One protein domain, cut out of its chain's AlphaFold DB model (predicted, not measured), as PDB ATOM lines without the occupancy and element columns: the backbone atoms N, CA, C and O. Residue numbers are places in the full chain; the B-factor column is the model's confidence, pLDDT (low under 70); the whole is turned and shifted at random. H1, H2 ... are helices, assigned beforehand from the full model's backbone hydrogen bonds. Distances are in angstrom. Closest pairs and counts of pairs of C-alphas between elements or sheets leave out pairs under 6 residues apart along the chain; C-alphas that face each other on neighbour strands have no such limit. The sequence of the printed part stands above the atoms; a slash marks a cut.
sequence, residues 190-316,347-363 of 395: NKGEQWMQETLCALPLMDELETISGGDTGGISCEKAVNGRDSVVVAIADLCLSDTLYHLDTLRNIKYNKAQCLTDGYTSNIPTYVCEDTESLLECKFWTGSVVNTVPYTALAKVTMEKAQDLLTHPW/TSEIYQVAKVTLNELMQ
ATOM      1  N   ASN A 190      21.882  43.549  10.672       47.78
ATOM      2  CA  ASN A 190      23.078  43.512   9.875       47.78
ATOM      3  C   ASN A 190      24.328  43.877  10.676       47.78
ATOM      4  O   ASN A 190      25.404  43.560  10.239       47.78
ATOM      5  N   LYS A 191      24.264  44.470  11.872       52.97
ATOM      6  CA  LYS A 191      25.496  44.768  12.609       52.97
ATOM      7  C   LYS A 191      26.275  43.516  12.997       52.97
ATOM      8  O   LYS A 191      27.475  43.547  12.803       52.97
ATOM      9  N   GLY A 192      25.615  42.473  13.517       57.16
ATOM     10  CA  GLY A 192      26.224  41.206  13.956       57.16
ATOM     11  C   GLY A 192      26.896  40.452  12.810       57.16
ATOM     12  O   GLY A 192      28.111  40.265  12.747       57.16
ATOM     13  N   GLU A 193      26.055  40.104  11.850       58.88
ATOM     14  CA  GLU A 193      26.454  39.363  10.670       58.88
ATOM     15  C   GLU A 193      27.355  40.201   9.755       58.88
ATOM     16  O   GLU A 193      28.357  39.677   9.295       58.88
ATOM     17  N   GLN A 194      27.112  41.509   9.562       65.62
ATOM     18  CA  GLN A 194      28.043  42.360   8.804       65.62
ATOM     19  C   GLN A 194      29.354  42.547   9.539       65.62
ATOM     20  O   GLN A 194      30.362  42.522   8.865       65.62
ATOM     21  N   TRP A 195      29.420  42.718  10.867       68.44
ATOM     22  CA  TRP A 195      30.740  42.855  11.494       68.44
ATOM     23  C   TRP A 195      31.536  41.561  11.332       68.44
ATOM     24  O   TRP A 195      32.725  41.631  11.033       68.44
ATOM     25  N   MET A 196      30.906  40.386  11.469       64.31
ATOM     26  CA  MET A 196      31.585  39.110  11.238       64.31
ATOM     27  C   MET A 196      31.912  38.891   9.766       64.31
ATOM     28  O   MET A 196      33.038  38.518   9.474       64.31
ATOM     29  N   GLN A 197      30.987  39.142   8.843       69.94
ATOM     30  CA  GLN A 197      31.222  39.026   7.406       69.94
ATOM     31  C   GLN A 197      32.272  40.036   6.952       69.94
ATOM     32  O   GLN A 197      33.244  39.640   6.337       69.94
ATOM     33  N   GLU A 198      32.172  41.313   7.308       73.12
ATOM     34  CA  GLU A 198      33.193  42.323   7.010       73.12
ATOM     35  C   GLU A 198      34.538  41.929   7.622       73.12
ATOM     36  O   GLU A 198      35.544  41.993   6.930       73.12
ATOM     37  N   THR A 199      34.588  41.446   8.867       73.12
ATOM     38  CA  THR A 199      35.859  41.050   9.501       73.12
ATOM     39  C   THR A 199      36.448  39.779   8.882       73.12
ATOM     40  O   THR A 199      37.655  39.721   8.662       73.12
ATOM     41  N   LEU A 200      35.630  38.760   8.600       69.12
ATOM     42  CA  LEU A 200      36.059  37.475   8.033       69.12
ATOM     43  C   LEU A 200      36.371  37.588   6.537       69.12
ATOM     44  O   LEU A 200      37.326  36.972   6.072       69.12
ATOM     45  N   CYS A 201      35.609  38.389   5.794       72.31
ATOM     46  CA  CYS A 201      35.807  38.628   4.364       72.31
ATOM     47  C   CYS A 201      36.888  39.672   4.090       72.31
ATOM     48  O   CYS A 201      37.522  39.598   3.047       72.31
ATOM     49  N   ALA A 202      37.167  40.591   5.023       73.44
ATOM     50  CA  ALA A 202      38.328  41.480   4.932       73.44
ATOM     51  C   ALA A 202      39.647  40.799   5.330       73.44
ATOM     52  O   ALA A 202      40.698  41.446   5.317       73.44
ATOM     53  N   LEU A 203      39.637  39.509   5.696       74.25
ATOM     54  CA  LEU A 203      40.886  38.776   5.869       74.25
ATOM     55  C   LEU A 203      41.593  38.687   4.504       74.25
ATOM     56  O   LEU A 203      41.001  38.167   3.560       74.25
ATOM     57  N   PRO A 204      42.870  39.111   4.392       69.38
ATOM     58  CA  PRO A 204      43.597  39.192   3.116       69.38
ATOM     59  C   PRO A 204      43.720  37.850   2.380       69.38
ATOM     60  O   PRO A 204      44.001  37.798   1.190       69.38
ATOM     61  N   LEU A 205      43.469  36.749   3.084       65.88
ATOM     62  CA  LEU A 205      43.425  35.418   2.509       65.88
ATOM     63  C   LEU A 205      42.216  35.193   1.575       65.88
ATOM     64  O   LEU A 205      42.305  34.376   0.662       65.88
ATOM     65  N   MET A 206      41.090  35.887   1.769       63.59
ATOM     66  CA  MET A 206      39.921  35.729   0.892       63.59
ATOM     67  C   MET A 206      40.196  36.277  -0.516       63.59
ATOM     68  O   MET A 206      39.860  35.613  -1.497       63.59
ATOM     69  N   ASP A 207      40.922  37.396  -0.614       66.50
ATOM     70  CA  ASP A 207      41.421  37.941  -1.886       66.50
ATOM     71  C   ASP A 207      42.388  36.966  -2.583       66.50
ATOM     72  O   ASP A 207      42.314  36.749  -3.799       66.50
ATOM     73  N   GLU A 208      43.282  36.317  -1.826       68.94
ATOM     74  CA  GLU A 208      44.172  35.283  -2.375       68.94
ATOM     75  C   GLU A 208      43.381  34.070  -2.893       68.94
ATOM     76  O   GLU A 208      43.714  33.516  -3.943       68.94
ATOM     77  N   LEU A 209      42.301  33.679  -2.212       61.34
ATOM     78  CA  LEU A 209      41.414  32.587  -2.621       61.34
ATOM     79  C   LEU A 209      40.655  32.881  -3.917       61.34
ATOM     80  O   LEU A 209      40.561  32.011  -4.789       61.34
ATOM     81  N   GLU A 210      40.100  34.083  -4.055       65.25
ATOM     82  CA  GLU A 210      39.395  34.508  -5.268       65.25
ATOM     83  C   GLU A 210      40.358  34.533  -6.464       65.25
ATOM     84  O   GLU A 210      40.053  34.039  -7.556       65.25
ATOM     85  N   THR A 211      41.594  34.968  -6.212       66.62
ATOM     86  CA  THR A 211      42.680  34.966  -7.195       66.62
ATOM     87  C   THR A 211      43.125  33.544  -7.576       66.62
ATOM     88  O   THR A 211      43.408  33.269  -8.745       66.62
ATOM     89  N   ILE A 212      43.188  32.607  -6.621       63.41
ATOM     90  CA  ILE A 212      43.576  31.206  -6.871       63.41
ATOM     91  C   ILE A 212      42.460  30.423  -7.575       63.41
ATOM     92  O   ILE A 212      42.753  29.583  -8.426       63.41
ATOM     93  N   SER A 213      41.197  30.705  -7.257       60.53
ATOM     94  CA  SER A 213      40.028  30.060  -7.871       60.53
ATOM     95  C   SER A 213      39.672  30.607  -9.260       60.53
ATOM     96  O   SER A 213      38.784  30.069  -9.917       60.53
ATOM     97  N   GLY A 214      40.395  31.622  -9.750       59.00
ATOM     98  CA  GLY A 214      40.250  32.136 -11.113       59.00
ATOM     99  C   GLY A 214      38.958  32.918 -11.348       59.00
ATOM    100  O   GLY A 214      38.472  32.947 -12.475       59.00
ATOM    101  N   GLY A 215      38.390  33.520 -10.297       58.62
ATOM    102  CA  GLY A 215      37.140  34.286 -10.366       58.62
ATOM    103  C   GLY A 215      35.868  33.440 -10.494       58.62
ATOM    104  O   GLY A 215      34.772  33.985 -10.427       58.62
ATOM    105  N   ASP A 216      35.993  32.117 -10.625       57.03
ATOM    106  CA  ASP A 216      34.874  31.177 -10.565       57.03
ATOM    107  C   ASP A 216      34.985  30.361  -9.271       57.03
ATOM    108  O   ASP A 216      35.360  29.184  -9.239       57.03
ATOM    109  N   THR A 217      34.681  31.015  -8.146       52.66
ATOM    110  CA  THR A 217      34.663  30.402  -6.807       52.66
ATOM    111  C   THR A 217      33.595  29.307  -6.664       52.66
ATOM    112  O   THR A 217      33.374  28.811  -5.562       52.66
ATOM    113  N   GLY A 218      32.903  28.898  -7.736       55.72
ATOM    114  CA  GLY A 218      31.814  27.922  -7.667       55.72
ATOM    115  C   GLY A 218      30.627  28.417  -6.834       55.72
ATOM    116  O   GLY A 218      29.844  27.614  -6.332       55.72
ATOM    117  N   GLY A 219      30.497  29.735  -6.649       56.22
ATOM    118  CA  GLY A 219      29.410  30.332  -5.878       56.22
ATOM    119  C   GLY A 219      29.558  30.216  -4.360       56.22
ATOM    120  O   GLY A 219      28.535  30.290  -3.668       56.22
ATOM    121  N   ILE A 220      30.783  30.051  -3.842       56.75
ATOM    122  CA  ILE A 220      31.096  30.305  -2.428       56.75
ATOM    123  C   ILE A 220      31.107  31.828  -2.238       56.75
ATOM    124  O   ILE A 220      32.156  32.467  -2.293       56.75
ATOM    125  N   SER A 221      29.930  32.439  -2.077       63.62
ATOM    126  CA  SER A 221      29.882  33.788  -1.511       63.62
ATOM    127  C   SER A 221      30.196  33.688  -0.020       63.62
ATOM    128  O   SER A 221      29.869  32.688   0.623       63.62
ATOM    129  N   CYS A 222      30.827  34.719   0.536       65.50
ATOM    130  CA  CYS A 222      31.049  34.841   1.976       65.50
ATOM    131  C   CYS A 222      29.781  34.561   2.805       65.50
ATOM    132  O   CYS A 222      29.860  33.919   3.847       65.50
ATOM    133  N   GLU A 223      28.614  34.962   2.294       65.06
ATOM    134  CA  GLU A 223      27.307  34.700   2.912       65.06
ATOM    135  C   GLU A 223      27.008  33.201   3.056       65.06
ATOM    136  O   GLU A 223      26.373  32.786   4.015       65.06
ATOM    137  N   LYS A 224      27.474  32.355   2.128       65.38
ATOM    138  CA  LYS A 224      27.307  30.896   2.242       65.38
ATOM    139  C   LYS A 224      28.372  30.233   3.108       65.38
ATOM    140  O   LYS A 224      28.154  29.117   3.569       65.38
ATOM    141  N   ALA A 225      29.528  30.875   3.281       62.78
ATOM    142  CA  ALA A 225      30.630  30.336   4.074       62.78
ATOM    143  C   ALA A 225      30.387  30.482   5.584       62.78
ATOM    144  O   ALA A 225      30.921  29.695   6.362       62.78
ATOM    145  N   VAL A 226      29.571  31.457   5.993       67.31
ATOM    146  CA  VAL A 226      29.223  31.716   7.394       67.31
ATOM    147  C   VAL A 226      27.788  31.251   7.640       67.31
ATOM    148  O   VAL A 226      26.843  32.020   7.540       67.31
ATOM    149  N   ASN A 227      27.616  29.958   7.920       73.06
ATOM    150  CA  ASN A 227      26.321  29.391   8.293       73.06
ATOM    151  C   ASN A 227      26.288  29.122   9.806       73.06
ATOM    152  O   ASN A 227      27.068  28.306  10.306       73.06
ATOM    153  N   GLY A 228      25.366  29.764  10.532       76.12
ATOM    154  CA  GLY A 228      25.180  29.573  11.978       76.12
ATOM    155  C   GLY A 228      24.926  28.115  12.378       76.12
ATOM    156  O   GLY A 228      25.366  27.661  13.437       76.12
ATOM    157  N   ARG A 229      24.331  27.307  11.494       78.69
ATOM    158  CA  ARG A 229      24.138  25.871  11.752       78.69
ATOM    159  C   ARG A 229      25.427  25.072  11.822       78.69
ATOM    160  O   ARG A 229      25.474  24.077  12.538       78.69
ATOM    161  N   ASP A 230      26.467  25.500  11.115       78.81
ATOM    162  CA  ASP A 230      27.740  24.784  11.081       78.81
ATOM    163  C   ASP A 230      28.679  25.206  12.222       78.81
ATOM    164  O   ASP A 230      29.610  24.466  12.553       78.81
ATOM    165  N   SER A 231      28.432  26.357  12.862       81.31
ATOM    166  CA  SER A 231      29.244  26.861  13.973       81.31
ATOM    167  C   SER A 231      28.404  27.415  15.121       81.31
ATOM    168  O   SER A 231      27.708  28.418  14.974       81.31
ATOM    169  N   VAL A 232      28.562  26.834  16.318       84.44
ATOM    170  CA  VAL A 232      27.887  27.340  17.524       84.44
ATOM    171  C   VAL A 232      28.297  28.771  17.869       84.44
ATOM    172  O   VAL A 232      27.500  29.530  18.410       84.44
ATOM    173  N   VAL A 233      29.535  29.154  17.545       79.81
ATOM    174  CA  VAL A 233      30.051  30.498  17.835       79.81
ATOM    175  C   VAL A 233      29.316  31.523  16.981       79.81
ATOM    176  O   VAL A 233      28.916  32.561  17.500       79.81
ATOM    177  N   VAL A 234      29.095  31.198  15.706       81.25
ATOM    178  CA  VAL A 234      28.322  32.031  14.780       81.25
ATOM    179  C   VAL A 234      26.863  32.091  15.231       81.25
ATOM    180  O   VAL A 234      26.342  33.183  15.405       81.25
ATOM    181  N   ALA A 235      26.237  30.956  15.570       83.19
ATOM    182  CA  ALA A 235      24.855  30.933  16.065       83.19
ATOM    183  C   ALA A 235      24.632  31.808  17.316       83.19
ATOM    184  O   ALA A 235      23.620  32.508  17.409       83.19
ATOM    185  N   ILE A 236      25.577  31.788  18.267       77.75
ATOM    186  CA  ILE A 236      25.531  32.624  19.477       77.75
ATOM    187  C   ILE A 236      25.786  34.094  19.130       77.75
ATOM    188  O   ILE A 236      25.089  34.966  19.646       77.75
ATOM    189  N   ALA A 237      26.766  34.384  18.271       76.62
ATOM    190  CA  ALA A 237      27.100  35.750  17.868       76.62
ATOM    191  C   ALA A 237      25.967  36.419  17.071       76.62
ATOM    192  O   ALA A 237      25.680  37.597  17.289       76.62
ATOM    193  N   ASP A 238      25.283  35.652  16.223       78.06
ATOM    194  CA  ASP A 238      24.106  36.088  15.467       78.06
ATOM    195  C   ASP A 238      22.842  36.133  16.326       78.06
ATOM    196  O   ASP A 238      21.795  36.606  15.874       78.06
ATOM    197  N   LEU A 239      22.929  35.659  17.578       74.19
ATOM    198  CA  LEU A 239      21.804  35.563  18.499       74.19
ATOM    199  C   LEU A 239      20.625  34.819  17.849       74.19
ATOM    200  O   LEU A 239      19.461  35.132  18.073       74.19
ATOM    201  N   CYS A 240      20.916  33.828  17.011       81.44
ATOM    202  CA  CYS A 240      19.899  33.042  16.336       81.44
ATOM    203  C   CYS A 240      19.417  31.946  17.287       81.44
ATOM    204  O   CYS A 240      20.129  30.971  17.551       81.44
ATOM    205  N   LEU A 241      18.192  32.085  17.810       81.44
ATOM    206  CA  LEU A 241      17.664  31.131  18.788       81.44
ATOM    207  C   LEU A 241      17.539  29.729  18.192       81.44
ATOM    208  O   LEU A 241      17.872  28.751  18.854       81.44
ATOM    209  N   SER A 242      17.076  29.626  16.943       82.06
ATOM    210  CA  SER A 242      16.830  28.324  16.316       82.06
ATOM    211  C   SER A 242      18.117  27.525  16.075       82.06
ATOM    212  O   SER A 242      18.149  26.329  16.368       82.06
ATOM    213  N   ASP A 243      19.199  28.179  15.647       85.12
ATOM    214  CA  ASP A 243      20.495  27.521  15.450       85.12
ATOM    215  C   ASP A 243      21.194  27.266  16.788       85.12
ATOM    216  O   ASP A 243      21.792  26.208  16.984       85.12
ATOM    217  N   THR A 244      21.050  28.170  17.762       83.56
ATOM    218  CA  THR A 244      21.533  27.927  19.130       83.56
ATOM    219  C   THR A 244      20.858  26.687  19.723       83.56
ATOM    220  O   THR A 244      21.535  25.831  20.291       83.56
ATOM    221  N   LEU A 245      19.544  26.529  19.533       84.00
ATOM    222  CA  LEU A 245      18.800  25.343  19.966       84.00
ATOM    223  C   LEU A 245      19.296  24.058  19.291       84.00
ATOM    224  O   LEU A 245      19.400  23.035  19.963       84.00
ATOM    225  N   TYR A 246      19.640  24.104  18.002       87.94
ATOM    226  CA  TYR A 246      20.209  22.957  17.286       87.94
ATOM    227  C   TYR A 246      21.533  22.481  17.909       87.94
ATOM    228  O   TYR A 246      21.751  21.286  18.137       87.94
ATOM    229  N   HIS A 247      22.410  23.422  18.251       87.50
ATOM    230  CA  HIS A 247      23.685  23.116  18.898       87.50
ATOM    231  C   HIS A 247      23.520  22.661  20.354       87.50
ATOM    232  O   HIS A 247      24.219  21.749  20.797       87.50
ATOM    233  N   LEU A 248      22.558  23.232  21.086       85.50
ATOM    234  CA  LEU A 248      22.202  22.773  22.431       85.50
ATOM    235  C   LEU A 248      21.646  21.344  22.419       85.50
ATOM    236  O   LEU A 248      22.000  20.555  23.293       85.50
ATOM    237  N   ASP A 249      20.845  20.973  21.416       84.50
ATOM    238  CA  ASP A 249      20.378  19.593  21.247       84.50
ATOM    239  C   ASP A 249      21.540  18.634  20.943       84.50
ATOM    240  O   ASP A 249      21.619  17.532  21.487       84.50
ATOM    241  N   THR A 250      22.522  19.075  20.154       86.75
ATOM    242  CA  THR A 250      23.743  18.293  19.907       86.75
ATOM    243  C   THR A 250      24.530  18.047  21.201       86.75
ATOM    244  O   THR A 250      24.919  16.910  21.471       86.75
ATOM    245  N   LEU A 251      24.711  19.068  22.047       86.38
ATOM    246  CA  LEU A 251      25.327  18.910  23.372       86.38
ATOM    247  C   LEU A 251      24.510  17.982  24.280       86.38
ATOM    248  O   LEU A 251      25.080  17.125  24.958       86.38
ATOM    249  N   ARG A 252      23.179  18.098  24.254       84.00
ATOM    250  CA  ARG A 252      22.271  17.205  24.984       84.00
ATOM    251  C   ARG A 252      22.473  15.748  24.570       84.00
ATOM    252  O   ARG A 252      22.569  14.877  25.433       84.00
ATOM    253  N   ASN A 253      22.605  15.486  23.271       86.25
ATOM    254  CA  ASN A 253      22.862  14.148  22.738       86.25
ATOM    255  C   ASN A 253      24.229  13.596  23.178       86.25
ATOM    256  O   ASN A 253      24.330  12.411  23.495       86.25
ATOM    257  N   ILE A 254      25.268  14.433  23.272       88.38
ATOM    258  CA  ILE A 254      26.580  14.018  23.803       88.38
ATOM    259  C   ILE A 254      26.456  13.575  25.268       88.38
ATOM    260  O   ILE A 254      26.919  12.490  25.626       88.38
ATOM    261  N   LYS A 255      25.763  14.362  26.100       86.38
ATOM    262  CA  LYS A 255      25.509  14.016  27.507       86.38
ATOM    263  C   LYS A 255      24.642  12.764  27.653       86.38
ATOM    264  O   LYS A 255      24.919  11.922  28.506       86.38
ATOM    265  N   TYR A 256      23.637  12.596  26.790       86.00
ATOM    266  CA  TYR A 256      22.814  11.385  26.748       86.00
ATOM    267  C   TYR A 256      23.652  10.141  26.435       86.00
ATOM    268  O   TYR A 256      23.535   9.135  27.129       86.00
ATOM    269  N   ASN A 257      24.550  10.223  25.447       86.69
ATOM    270  CA  ASN A 257      25.444   9.119  25.096       86.69
ATOM    271  C   ASN A 257      26.352   8.720  26.265       86.69
ATOM    272  O   ASN A 257      26.594   7.529  26.463       86.69
ATOM    273  N   LYS A 258      26.816   9.682  27.076       90.94
ATOM    274  CA  LYS A 258      27.539   9.370  28.315       90.94
ATOM    275  C   LYS A 258      26.656   8.646  29.325       90.94
ATOM    276  O   LYS A 258      27.071   7.611  29.835       90.94
ATOM    277  N   ALA A 259      25.460   9.160  29.611       85.44
ATOM    278  CA  ALA A 259      24.548   8.531  30.569       85.44
ATOM    279  C   ALA A 259      24.187   7.092  30.152       85.44
ATOM    280  O   ALA A 259      24.192   6.174  30.976       85.44
ATOM    281  N   GLN A 260      23.962   6.879  28.853       87.81
ATOM    282  CA  GLN A 260      23.753   5.552  28.289       87.81
ATOM    283  C   GLN A 260      25.005   4.676  28.436       87.81
ATOM    284  O   GLN A 260      24.899   3.554  28.920       87.81
ATOM    285  N   CYS A 261      26.196   5.194  28.115       89.12
ATOM    286  CA  CYS A 261      27.460   4.478  28.311       89.12
ATOM    287  C   CYS A 261      27.684   4.075  29.775       89.12
ATOM    288  O   CYS A 261      28.122   2.961  30.036       89.12
ATOM    289  N   LEU A 262      27.355   4.938  30.739       86.56
ATOM    290  CA  LEU A 262      27.469   4.631  32.167       86.56
ATOM    291  C   LEU A 262      26.482   3.533  32.598       86.56
ATOM    292  O   LEU A 262      26.845   2.641  33.367       86.56
ATOM    293  N   THR A 263      25.261   3.559  32.061       83.25
ATOM    294  CA  THR A 263      24.223   2.548  32.331       83.25
ATOM    295  C   THR A 263      24.597   1.188  31.735       83.25
ATOM    296  O   THR A 263      24.626   0.172  32.436       83.25
ATOM    297  N   ASP A 264      24.959   1.167  30.453       86.56
ATOM    298  CA  ASP A 264      25.356  -0.043  29.729       86.56
ATOM    299  C   ASP A 264      26.700  -0.571  30.248       86.56
ATOM    300  O   ASP A 264      26.903  -1.780  30.391       86.56
ATOM    301  N   GLY A 265      27.611   0.333  30.603       81.00
ATOM    302  CA  GLY A 265      28.921   0.018  31.148       81.00
ATOM    303  C   GLY A 265      28.855  -0.641  32.518       81.00
ATOM    304  O   GLY A 265      29.631  -1.562  32.775       81.00
ATOM    305  N   TYR A 266      27.877  -0.278  33.350       76.12
ATOM    306  CA  TYR A 266      27.634  -0.969  34.615       76.12
ATOM    307  C   TYR A 266      27.264  -2.446  34.403       76.12
ATOM    308  O   TYR A 266      27.811  -3.323  35.070       76.12
ATOM    309  N   THR A 267      26.387  -2.745  33.438       76.56
ATOM    310  CA  THR A 267      25.982  -4.133  33.141       76.56
ATOM    311  C   THR A 267      27.067  -4.922  32.402       76.56
ATOM    312  O   THR A 267      27.219  -6.126  32.610       76.56
ATOM    313  N   SER A 268      27.863  -4.238  31.577       78.81
ATOM    314  CA  SER A 268      28.872  -4.843  30.700       78.81
ATOM    315  C   SER A 268      30.300  -4.810  31.266       78.81
ATOM    316  O   SER A 268      31.235  -5.214  30.576       78.81
ATOM    317  N   ASN A 269      30.493  -4.362  32.515       74.06
ATOM    318  CA  ASN A 269      31.803  -4.133  33.149       74.06
ATOM    319  C   ASN A 269      32.736  -3.208  32.338       74.06
ATOM    320  O   ASN A 269      33.955  -3.406  32.318       74.06
ATOM    321  N   ILE A 270      32.181  -2.201  31.663       75.50
ATOM    322  CA  ILE A 270      32.973  -1.172  30.984       75.50
ATOM    323  C   ILE A 270      33.413  -0.146  32.038       75.50
ATOM    324  O   ILE A 270      32.576   0.340  32.803       75.50
ATOM    325  N   PRO A 271      34.708   0.198  32.117       72.88
ATOM    326  CA  PRO A 271      35.183   1.215  33.048       72.88
ATOM    327  C   PRO A 271      34.573   2.596  32.766       72.88
ATOM    328  O   PRO A 271      34.483   3.004  31.608       72.88
ATOM    329  N   THR A 272      34.245   3.356  33.814       77.50
ATOM    330  CA  THR A 272      33.646   4.701  33.684       77.50
ATOM    331  C   THR A 272      34.532   5.678  32.910       77.50
ATOM    332  O   THR A 272      34.010   6.475  32.135       77.50
ATOM    333  N   TYR A 273      35.863   5.552  33.023       80.19
ATOM    334  CA  TYR A 273      36.808   6.408  32.293       80.19
ATOM    335  C   TYR A 273      36.623   6.324  30.771       80.19
ATOM    336  O   TYR A 273      36.848   7.304  30.081       80.19
ATOM    337  N   VAL A 274      36.165   5.186  30.232       81.25
ATOM    338  CA  VAL A 274      35.905   5.049  28.788       81.25
ATOM    339  C   VAL A 274      34.730   5.936  28.371       81.25
ATOM    340  O   VAL A 274      34.749   6.539  27.297       81.25
ATOM    341  N   CYS A 275      33.710   6.042  29.225       86.19
ATOM    342  CA  CYS A 275      32.558   6.909  28.991       86.19
ATOM    343  C   CYS A 275      32.934   8.391  29.127       86.19
ATOM    344  O   CYS A 275      32.500   9.198  28.308       86.19
ATOM    345  N   GLU A 276      33.771   8.736  30.108       86.94
ATOM    346  CA  GLU A 276      34.321  10.090  30.293       86.94
ATOM    347  C   GLU A 276      35.229  10.507  29.117       86.94
ATOM    348  O   GLU A 276      35.100  11.607  28.576       86.94
ATOM    349  N   ASP A 277      36.098   9.611  28.644       83.25
ATOM    350  CA  ASP A 277      36.960   9.846  27.480       83.25
ATOM    351  C   ASP A 277      36.133  10.020  26.200       83.25
ATOM    352  O   ASP A 277      36.408  10.894  25.378       83.25
ATOM    353  N   THR A 278      35.076   9.223  26.032       85.19
ATOM    354  CA  THR A 278      34.180   9.345  24.874       85.19
ATOM    355  C   THR A 278      33.409  10.666  24.904       85.19
ATOM    356  O   THR A 278      33.291  11.327  23.873       85.19
ATOM    357  N   GLU A 279      32.913  11.078  26.074       90.50
ATOM    358  CA  GLU A 279      32.272  12.382  26.262       90.50
ATOM    359  C   GLU A 279      33.232  13.520  25.914       90.50
ATOM    360  O   GLU A 279      32.908  14.349  25.065       90.50
ATOM    361  N   SER A 280      34.422  13.544  26.520       85.62
ATOM    362  CA  SER A 280      35.398  14.615  26.304       85.62
ATOM    363  C   SER A 280      35.869  14.691  24.849       85.62
ATOM    364  O   SER A 280      36.031  15.788  24.313       85.62
ATOM    365  N   LEU A 281      36.003  13.551  24.161       88.56
ATOM    366  CA  LEU A 281      36.301  13.504  22.731       88.56
ATOM    367  C   LEU A 281      35.163  14.100  21.890       88.56
ATOM    368  O   LEU A 281      35.423  14.847  20.944       88.56
ATOM    369  N   LEU A 282      33.907  13.781  22.212       88.06
ATOM    370  CA  LEU A 282      32.739  14.313  21.509       88.06
ATOM    371  C   LEU A 282      32.546  15.809  21.771       88.06
ATOM    372  O   LEU A 282      32.276  16.552  20.829       88.06
ATOM    373  N   GLU A 283      32.728  16.268  23.009       88.31
ATOM    374  CA  GLU A 283      32.698  17.690  23.358       88.31
ATOM    375  C   GLU A 283      33.827  18.454  22.672       88.31
ATOM    376  O   GLU A 283      33.595  19.511  22.085       88.31
ATOM    377  N   CYS A 284      35.042  17.902  22.683       86.81
ATOM    378  CA  CYS A 284      36.167  18.471  21.958       86.81
ATOM    379  C   CYS A 284      35.841  18.560  20.466       86.81
ATOM    380  O   CYS A 284      35.968  19.629  19.883       86.81
ATOM    381  N   LYS A 285      35.327  17.490  19.849       83.81
ATOM    382  CA  LYS A 285      34.911  17.509  18.442       83.81
ATOM    383  C   LYS A 285      33.819  18.546  18.172       83.81
ATOM    384  O   LYS A 285      33.863  19.195  17.132       83.81
ATOM    385  N   PHE A 286      32.866  18.713  19.081       88.12
ATOM    386  CA  PHE A 286      31.799  19.702  18.966       88.12
ATOM    387  C   PHE A 286      32.348  21.137  19.001       88.12
ATOM    388  O   PHE A 286      32.071  21.929  18.099       88.12
ATOM    389  N   TRP A 287      33.176  21.465  19.994       85.12
ATOM    390  CA  TRP A 287      33.745  22.805  20.151       85.12
ATOM    391  C   TRP A 287      34.809  23.111  19.108       85.12
ATOM    392  O   TRP A 287      34.745  24.146  18.449       85.12
ATOM    393  N   THR A 288      35.765  22.205  18.916       79.94
ATOM    394  CA  THR A 288      36.791  22.339  17.884       79.94
ATOM    395  C   THR A 288      36.143  22.382  16.511       79.94
ATOM    396  O   THR A 288      36.490  23.256  15.733       79.94
ATOM    397  N   GLY A 289      35.156  21.527  16.227       77.75
ATOM    398  CA  GLY A 289      34.385  21.574  14.986       77.75
ATOM    399  C   GLY A 289      33.688  22.917  14.789       77.75
ATOM    400  O   GLY A 289      33.819  23.504  13.723       77.75
ATOM    401  N   SER A 290      33.042  23.451  15.827       78.06
ATOM    402  CA  SER A 290      32.390  24.764  15.765       78.06
ATOM    403  C   SER A 290      33.381  25.891  15.486       78.06
ATOM    404  O   SER A 290      33.171  26.685  14.578       78.06
ATOM    405  N   VAL A 291      34.494  25.940  16.219       76.81
ATOM    406  CA  VAL A 291      35.542  26.959  16.056       76.81
ATOM    407  C   VAL A 291      36.201  26.871  14.683       76.81
ATOM    408  O   VAL A 291      36.447  27.883  14.034       76.81
ATOM    409  N   VAL A 292      36.494  25.654  14.239       75.25
ATOM    410  CA  VAL A 292      37.131  25.384  12.953       75.25
ATOM    411  C   VAL A 292      36.166  25.699  11.803       75.25
ATOM    412  O   VAL A 292      36.596  26.259  10.798       75.25
ATOM    413  N   ASN A 293      34.864  25.448  11.959       71.81
ATOM    414  CA  ASN A 293      33.839  25.852  10.993       71.81
ATOM    415  C   ASN A 293      33.586  27.369  10.978       71.81
ATOM    416  O   ASN A 293      33.192  27.891   9.943       71.81
ATOM    417  N   THR A 294      33.854  28.097  12.071       69.69
ATOM    418  CA  THR A 294      33.843  29.577  12.053       69.69
ATOM    419  C   THR A 294      34.900  30.135  11.103       69.69
ATOM    420  O   THR A 294      34.770  31.238  10.580       69.69
ATOM    421  N   VAL A 295      35.980  29.384  10.891       69.94
ATOM    422  CA  VAL A 295      37.085  29.800  10.042       69.94
ATOM    423  C   VAL A 295      36.788  29.390   8.590       69.94
ATOM    424  O   VAL A 295      36.706  28.193   8.304       69.94
ATOM    425  N   PRO A 296      36.712  30.337   7.632       61.12
ATOM    426  CA  PRO A 296      36.293  30.064   6.247       61.12
ATOM    427  C   PRO A 296      37.200  29.069   5.496       61.12
ATOM    428  O   PRO A 296      36.813  28.505   4.472       61.12
ATOM    429  N   TYR A 297      38.391  28.778   6.028       61.50
ATOM    430  CA  TYR A 297      39.314  27.779   5.487       61.50
ATOM    431  C   TYR A 297      38.722  26.368   5.448       61.50
ATOM    432  O   TYR A 297      39.144  25.559   4.627       61.50
ATOM    433  N   THR A 298      37.763  26.034   6.313       64.50
ATOM    434  CA  THR A 298      37.173  24.689   6.319       64.50
ATOM    435  C   THR A 298      36.072  24.516   5.298       64.50
ATOM    436  O   THR A 298      35.973  23.439   4.710       64.50
ATOM    437  N   ALA A 299      35.332  25.581   4.991       59.47
ATOM    438  CA  ALA A 299      34.482  25.627   3.808       59.47
ATOM    439  C   ALA A 299      35.330  25.453   2.535       59.47
ATOM    440  O   ALA A 299      34.996  24.632   1.681       59.47
ATOM    441  N   LEU A 300      36.491  26.117   2.456       59.69
ATOM    442  CA  LEU A 300      37.434  25.911   1.356       59.69
ATOM    443  C   LEU A 300      37.967  24.476   1.314       59.69
ATOM    444  O   LEU A 300      37.978  23.863   0.251       59.69
ATOM    445  N   ALA A 301      38.406  23.924   2.445       62.38
ATOM    446  CA  ALA A 301      38.929  22.564   2.513       62.38
ATOM    447  C   ALA A 301      37.872  21.539   2.087       62.38
ATOM    448  O   ALA A 301      38.206  20.622   1.343       62.38
ATOM    449  N   LYS A 302      36.602  21.728   2.479       65.62
ATOM    450  CA  LYS A 302      35.474  20.904   2.021       65.62
ATOM    451  C   LYS A 302      35.294  20.996   0.512       65.62
ATOM    452  O   LYS A 302      35.335  19.961  -0.135       65.62
ATOM    453  N   VAL A 303      35.213  22.195  -0.067       63.03
ATOM    454  CA  VAL A 303      35.059  22.338  -1.526       63.03
ATOM    455  C   VAL A 303      36.275  21.799  -2.279       63.03
ATOM    456  O   VAL A 303      36.138  21.186  -3.334       63.03
ATOM    457  N   THR A 304      37.478  21.972  -1.737       62.53
ATOM    458  CA  THR A 304      38.701  21.421  -2.335       62.53
ATOM    459  C   THR A 304      38.706  19.896  -2.246       62.53
ATOM    460  O   THR A 304      39.098  19.240  -3.204       62.53
ATOM    461  N   MET A 305      38.236  19.319  -1.135       67.88
ATOM    462  CA  MET A 305      38.071  17.874  -0.970       67.88
ATOM    463  C   MET A 305      36.964  17.308  -1.855       67.88
ATOM    464  O   MET A 305      37.165  16.246  -2.424       67.88
ATOM    465  N   GLU A 306      35.840  18.000  -2.018       70.62
ATOM    466  CA  GLU A 306      34.754  17.617  -2.926       70.62
ATOM    467  C   GLU A 306      35.232  17.669  -4.376       70.62
ATOM    468  O   GLU A 306      35.087  16.691  -5.096       70.62
ATOM    469  N   LYS A 307      35.933  18.736  -4.782       62.78
ATOM    470  CA  LYS A 307      36.578  18.814  -6.103       62.78
ATOM    471  C   LYS A 307      37.666  17.755  -6.283       62.78
ATOM    472  O   LYS A 307      37.828  17.233  -7.381       62.78
ATOM    473  N   ALA A 308      38.409  17.412  -5.230       64.75
ATOM    474  CA  ALA A 308      39.393  16.333  -5.269       64.75
ATOM    475  C   ALA A 308      38.724  14.953  -5.360       64.75
ATOM    476  O   ALA A 308      39.209  14.093  -6.088       64.75
ATOM    477  N   GLN A 309      37.601  14.735  -4.675       70.69
ATOM    478  CA  GLN A 309      36.794  13.520  -4.796       70.69
ATOM    479  C   GLN A 309      36.153  13.422  -6.181       70.69
ATOM    480  O   GLN A 309      36.192  12.350  -6.781       70.69
ATOM    481  N   ASP A 310      35.658  14.523  -6.739       66.00
ATOM    482  CA  ASP A 310      35.159  14.595  -8.114       66.00
ATOM    483  C   ASP A 310      36.273  14.336  -9.134       66.00
ATOM    484  O   ASP A 310      36.064  13.598 -10.094       66.00
ATOM    485  N   LEU A 311      37.489  14.840  -8.899       58.97
ATOM    486  CA  LEU A 311      38.668  14.535  -9.718       58.97
ATOM    487  C   LEU A 311      39.058  13.052  -9.642       58.97
ATOM    488  O   LEU A 311      39.417  12.457 -10.657       58.97
ATOM    489  N   LEU A 312      38.983  12.447  -8.455       65.94
ATOM    490  CA  LEU A 312      39.289  11.029  -8.252       65.94
ATOM    491  C   LEU A 312      38.203  10.111  -8.828       65.94
ATOM    492  O   LEU A 312      38.517   9.019  -9.301       65.94
ATOM    493  N   THR A 313      36.938  10.535  -8.803       74.38
ATOM    494  CA  THR A 313      35.802   9.758  -9.324       74.38
ATOM    495  C   THR A 313      35.591   9.958 -10.826       74.38
ATOM    496  O   THR A 313      35.159   9.028 -11.505       74.38
ATOM    497  N   HIS A 314      35.961  11.120 -11.374       61.34
ATOM    498  CA  HIS A 314      35.790  11.484 -12.782       61.34
ATOM    499  C   HIS A 314      37.059  12.153 -13.351       61.34
ATOM    500  O   HIS A 314      37.053  13.339 -13.676       61.34
ATOM    501  N   PRO A 315      38.153  11.403 -13.578       50.28
ATOM    502  CA  PRO A 315      39.436  11.972 -14.015       50.28
ATOM    503  C   PRO A 315      39.379  12.690 -15.378       50.28
ATOM    504  O   PRO A 315      40.245  13.503 -15.697       50.28
ATOM    505  N   TRP A 316      38.354  12.416 -16.189       52.66
ATOM    506  CA  TRP A 316      38.195  12.964 -17.539       52.66
ATOM    507  C   TRP A 316      37.484  14.327 -17.584       52.66
ATOM    508  O   TRP A 316      37.545  14.995 -18.616       52.66
ATOM    509  N   THR A 347      41.695  30.536  20.590       35.66
ATOM    510  CA  THR A 347      40.351  29.927  20.624       35.66
ATOM    511  C   THR A 347      39.938  29.455  22.017       35.66
ATOM    512  O   THR A 347      38.745  29.406  22.314       35.66
ATOM    513  N   SER A 348      40.904  29.215  22.909       39.28
ATOM    514  CA  SER A 348      40.628  28.953  24.326       39.28
ATOM    515  C   SER A 348      40.044  30.175  25.061       39.28
ATOM    516  O   SER A 348      39.226  30.006  25.963       39.28
ATOM    517  N   GLU A 349      40.377  31.401  24.635       39.62
ATOM    518  CA  GLU A 349      39.798  32.644  25.171       39.62
ATOM    519  C   GLU A 349      38.378  32.868  24.632       39.62
ATOM    520  O   GLU A 349      37.468  33.189  25.394       39.62
ATOM    521  N   ILE A 350      38.157  32.603  23.336       39.19
ATOM    522  CA  ILE A 350      36.826  32.661  22.701       39.19
ATOM    523  C   ILE A 350      35.865  31.665  23.361       39.19
ATOM    524  O   ILE A 350      34.702  31.994  23.587       39.19
ATOM    525  N   TYR A 351      36.349  30.477  23.737       43.69
ATOM    526  CA  TYR A 351      35.572  29.485  24.482       43.69
ATOM    527  C   TYR A 351      35.060  30.024  25.828       43.69
ATOM    528  O   TYR A 351      33.884  29.851  26.151       43.69
ATOM    529  N   GLN A 352      35.908  30.712  26.603       44.19
ATOM    530  CA  GLN A 352      35.496  31.283  27.891       44.19
ATOM    531  C   GLN A 352      34.478  32.411  27.707       44.19
ATOM    532  O   GLN A 352      33.496  32.473  28.444       44.19
ATOM    533  N   VAL A 353      34.662  33.256  26.688       42.72
ATOM    534  CA  VAL A 353      33.717  34.334  26.366       42.72
ATOM    535  C   VAL A 353      32.371  33.765  25.921       42.72
ATOM    536  O   VAL A 353      31.353  34.127  26.498       42.72
ATOM    537  N   ALA A 354      32.348  32.813  24.983       42.75
ATOM    538  CA  ALA A 354      31.111  32.188  24.508       42.75
ATOM    539  C   ALA A 354      30.336  31.508  25.647       42.75
ATOM    540  O   ALA A 354      29.116  31.643  25.734       42.75
ATOM    541  N   LYS A 355      31.040  30.830  26.565       45.38
ATOM    542  CA  LYS A 355      30.435  30.201  27.746       45.38
ATOM    543  C   LYS A 355      29.817  31.229  28.704       45.38
ATOM    544  O   LYS A 355      28.719  31.000  29.207       45.38
ATOM    545  N   VAL A 356      30.495  32.352  28.956       48.50
ATOM    546  CA  VAL A 356      29.982  33.438  29.815       48.50
ATOM    547  C   VAL A 356      28.792  34.138  29.158       48.50
ATOM    548  O   VAL A 356      27.759  34.292  29.802       48.50
ATOM    549  N   THR A 357      28.885  34.480  27.872       45.00
ATOM    550  CA  THR A 357      27.799  35.126  27.122       45.00
ATOM    551  C   THR A 357      26.558  34.243  27.043       45.00
ATOM    552  O   THR A 357      25.453  34.742  27.234       45.00
ATOM    553  N   LEU A 358      26.715  32.929  26.838       46.56
ATOM    554  CA  LEU A 358      25.594  31.988  26.873       46.56
ATOM    555  C   LEU A 358      24.911  31.995  28.251       46.56
ATOM    556  O   LEU A 358      23.688  32.063  28.329       46.56
ATOM    557  N   ASN A 359      25.685  31.994  29.340       48.12
ATOM    558  CA  ASN A 359      25.139  32.049  30.698       48.12
ATOM    559  C   ASN A 359      24.410  33.374  30.995       48.12
ATOM    560  O   ASN A 359      23.353  33.352  31.625       48.12
ATOM    561  N   GLU A 360      24.930  34.514  30.536       50.75
ATOM    562  CA  GLU A 360      24.271  35.819  30.699       50.75
ATOM    563  C   GLU A 360      22.996  35.937  29.856       50.75
ATOM    564  O   GLU A 360      21.970  36.401  30.355       50.75
ATOM    565  N   LEU A 361      23.015  35.450  28.610       46.25
ATOM    566  CA  LEU A 361      21.833  35.413  27.746       46.25
ATOM    567  C   LEU A 361      20.694  34.621  28.406       46.25
ATOM    568  O   LEU A 361      19.541  35.047  28.411       46.25
ATOM    569  N   MET A 362      21.040  33.494  29.027       46.59
ATOM    570  CA  MET A 362      20.098  32.641  29.750       46.59
ATOM    571  C   MET A 362      19.522  33.318  31.004       46.59
ATOM    572  O   MET A 362      18.358  33.089  31.334       46.59
ATOM    573  N   GLN A 363      20.287  34.187  31.678       51.50
ATOM    574  CA  GLN A 363      19.778  35.004  32.788       51.50
ATOM    575  C   GLN A 363      18.838  36.120  32.309       51.50
ATOM    576  O   GLN A 363      17.797  36.347  32.925       51.50
TER     577      GLN A 363
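Overview. This is residues 190 to 316 and 347 to 363 of the 395 residues of an uncharacterized protein of archaeon (UniProt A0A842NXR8). A long helical hairpin, H5 and H6, makes an arm with the short H4 packed at its open end, and from the end of H6 the helix H7 leaves at nearly a right angle, its residues 304 to 313 sticking out. Beyond the open end, H1, H2 and H3 form a loose string of short helices, and H8 crosses near H4. The printed part has 144 residues with eight named helices, H1 to H8 in that order, and no named strand; its class is all helix. It is loose, with a radius of gyration of the C-alphas of 19.1 A, and flat, spanning 59 by 48 by 25 A.

Arrangement. Start at H1, residues 190 to 201; it meets H2, residues 204 to 212, only through their tight link. Look next at H3, residues 222 to 225: H1 only just touches it, with residues 197 to 201 alone and 3 pairs of C-alphas within 8 A, the closest being Cys 201 and Cys 222 at 6.5 A. H4, residues 232 to 237, is the hub. H5, residues 241 to 268, touches it with residues 241 to 247 alone; the closest C-alphas, Ala 235 and Thr 244, are 5.4 A apart, in a hairpin at a shallow tilt of 33 degrees, only just short of steep, opposite ways. H6, residues 272 to 294, forms a hairpin with H5 at a shallow tilt of 19 degrees, opposite ways; the closest C-alphas, Lys 258 and Cys 275, are 5.6 A apart. With residues 287 to 294 alone H6 touches H4, closest at the C-alphas of Val 232 and Ser 290, 5.5 A. H7, residues 297 to 313, is about perpendicular to H6, at 85 degrees, and close but not clearly touching; the closest C-alphas, Val 292 and Thr 298, are 6.7 A apart. H8, residues 347 to 363, only just touches H4, with residues 354 to 358 alone and 3 pairs of C-alphas within 8 A, closest at the C-alphas of Val 233 and Ala 354, 7.0 A. Every O i to N i+4 pair is within hydrogen-bond range in H1, H2, H4, H6, H7 and H8, 23 of 24 are in H5, and H3 is too short for such a pair.

Along the chain. Find C-alpha 190 at (23.078, 43.512, 9.875), where H1 begins. H5 starts at C-alpha 241, (17.664, 31.131, 18.788), and runs 39.5 A; H6 returns over 33.0 A. H7 is 23.6 A long, and H8 runs 24.4 A to C-alpha 363 at (19.778, 35.004, 32.788).

Size, cuts and confidence. The C-alphas farthest apart, Gly 215 and Thr 267, are 59.1 A from each other. Residues 317 to 346 are not printed; C-alphas 316 and 347 are 41.8 A apart across this cut. Of the links printed whole, none is long. The mean pLDDT of the printed part is 70.2, and 69 residues are under 70, among them 204 to 226 and 347 to 363.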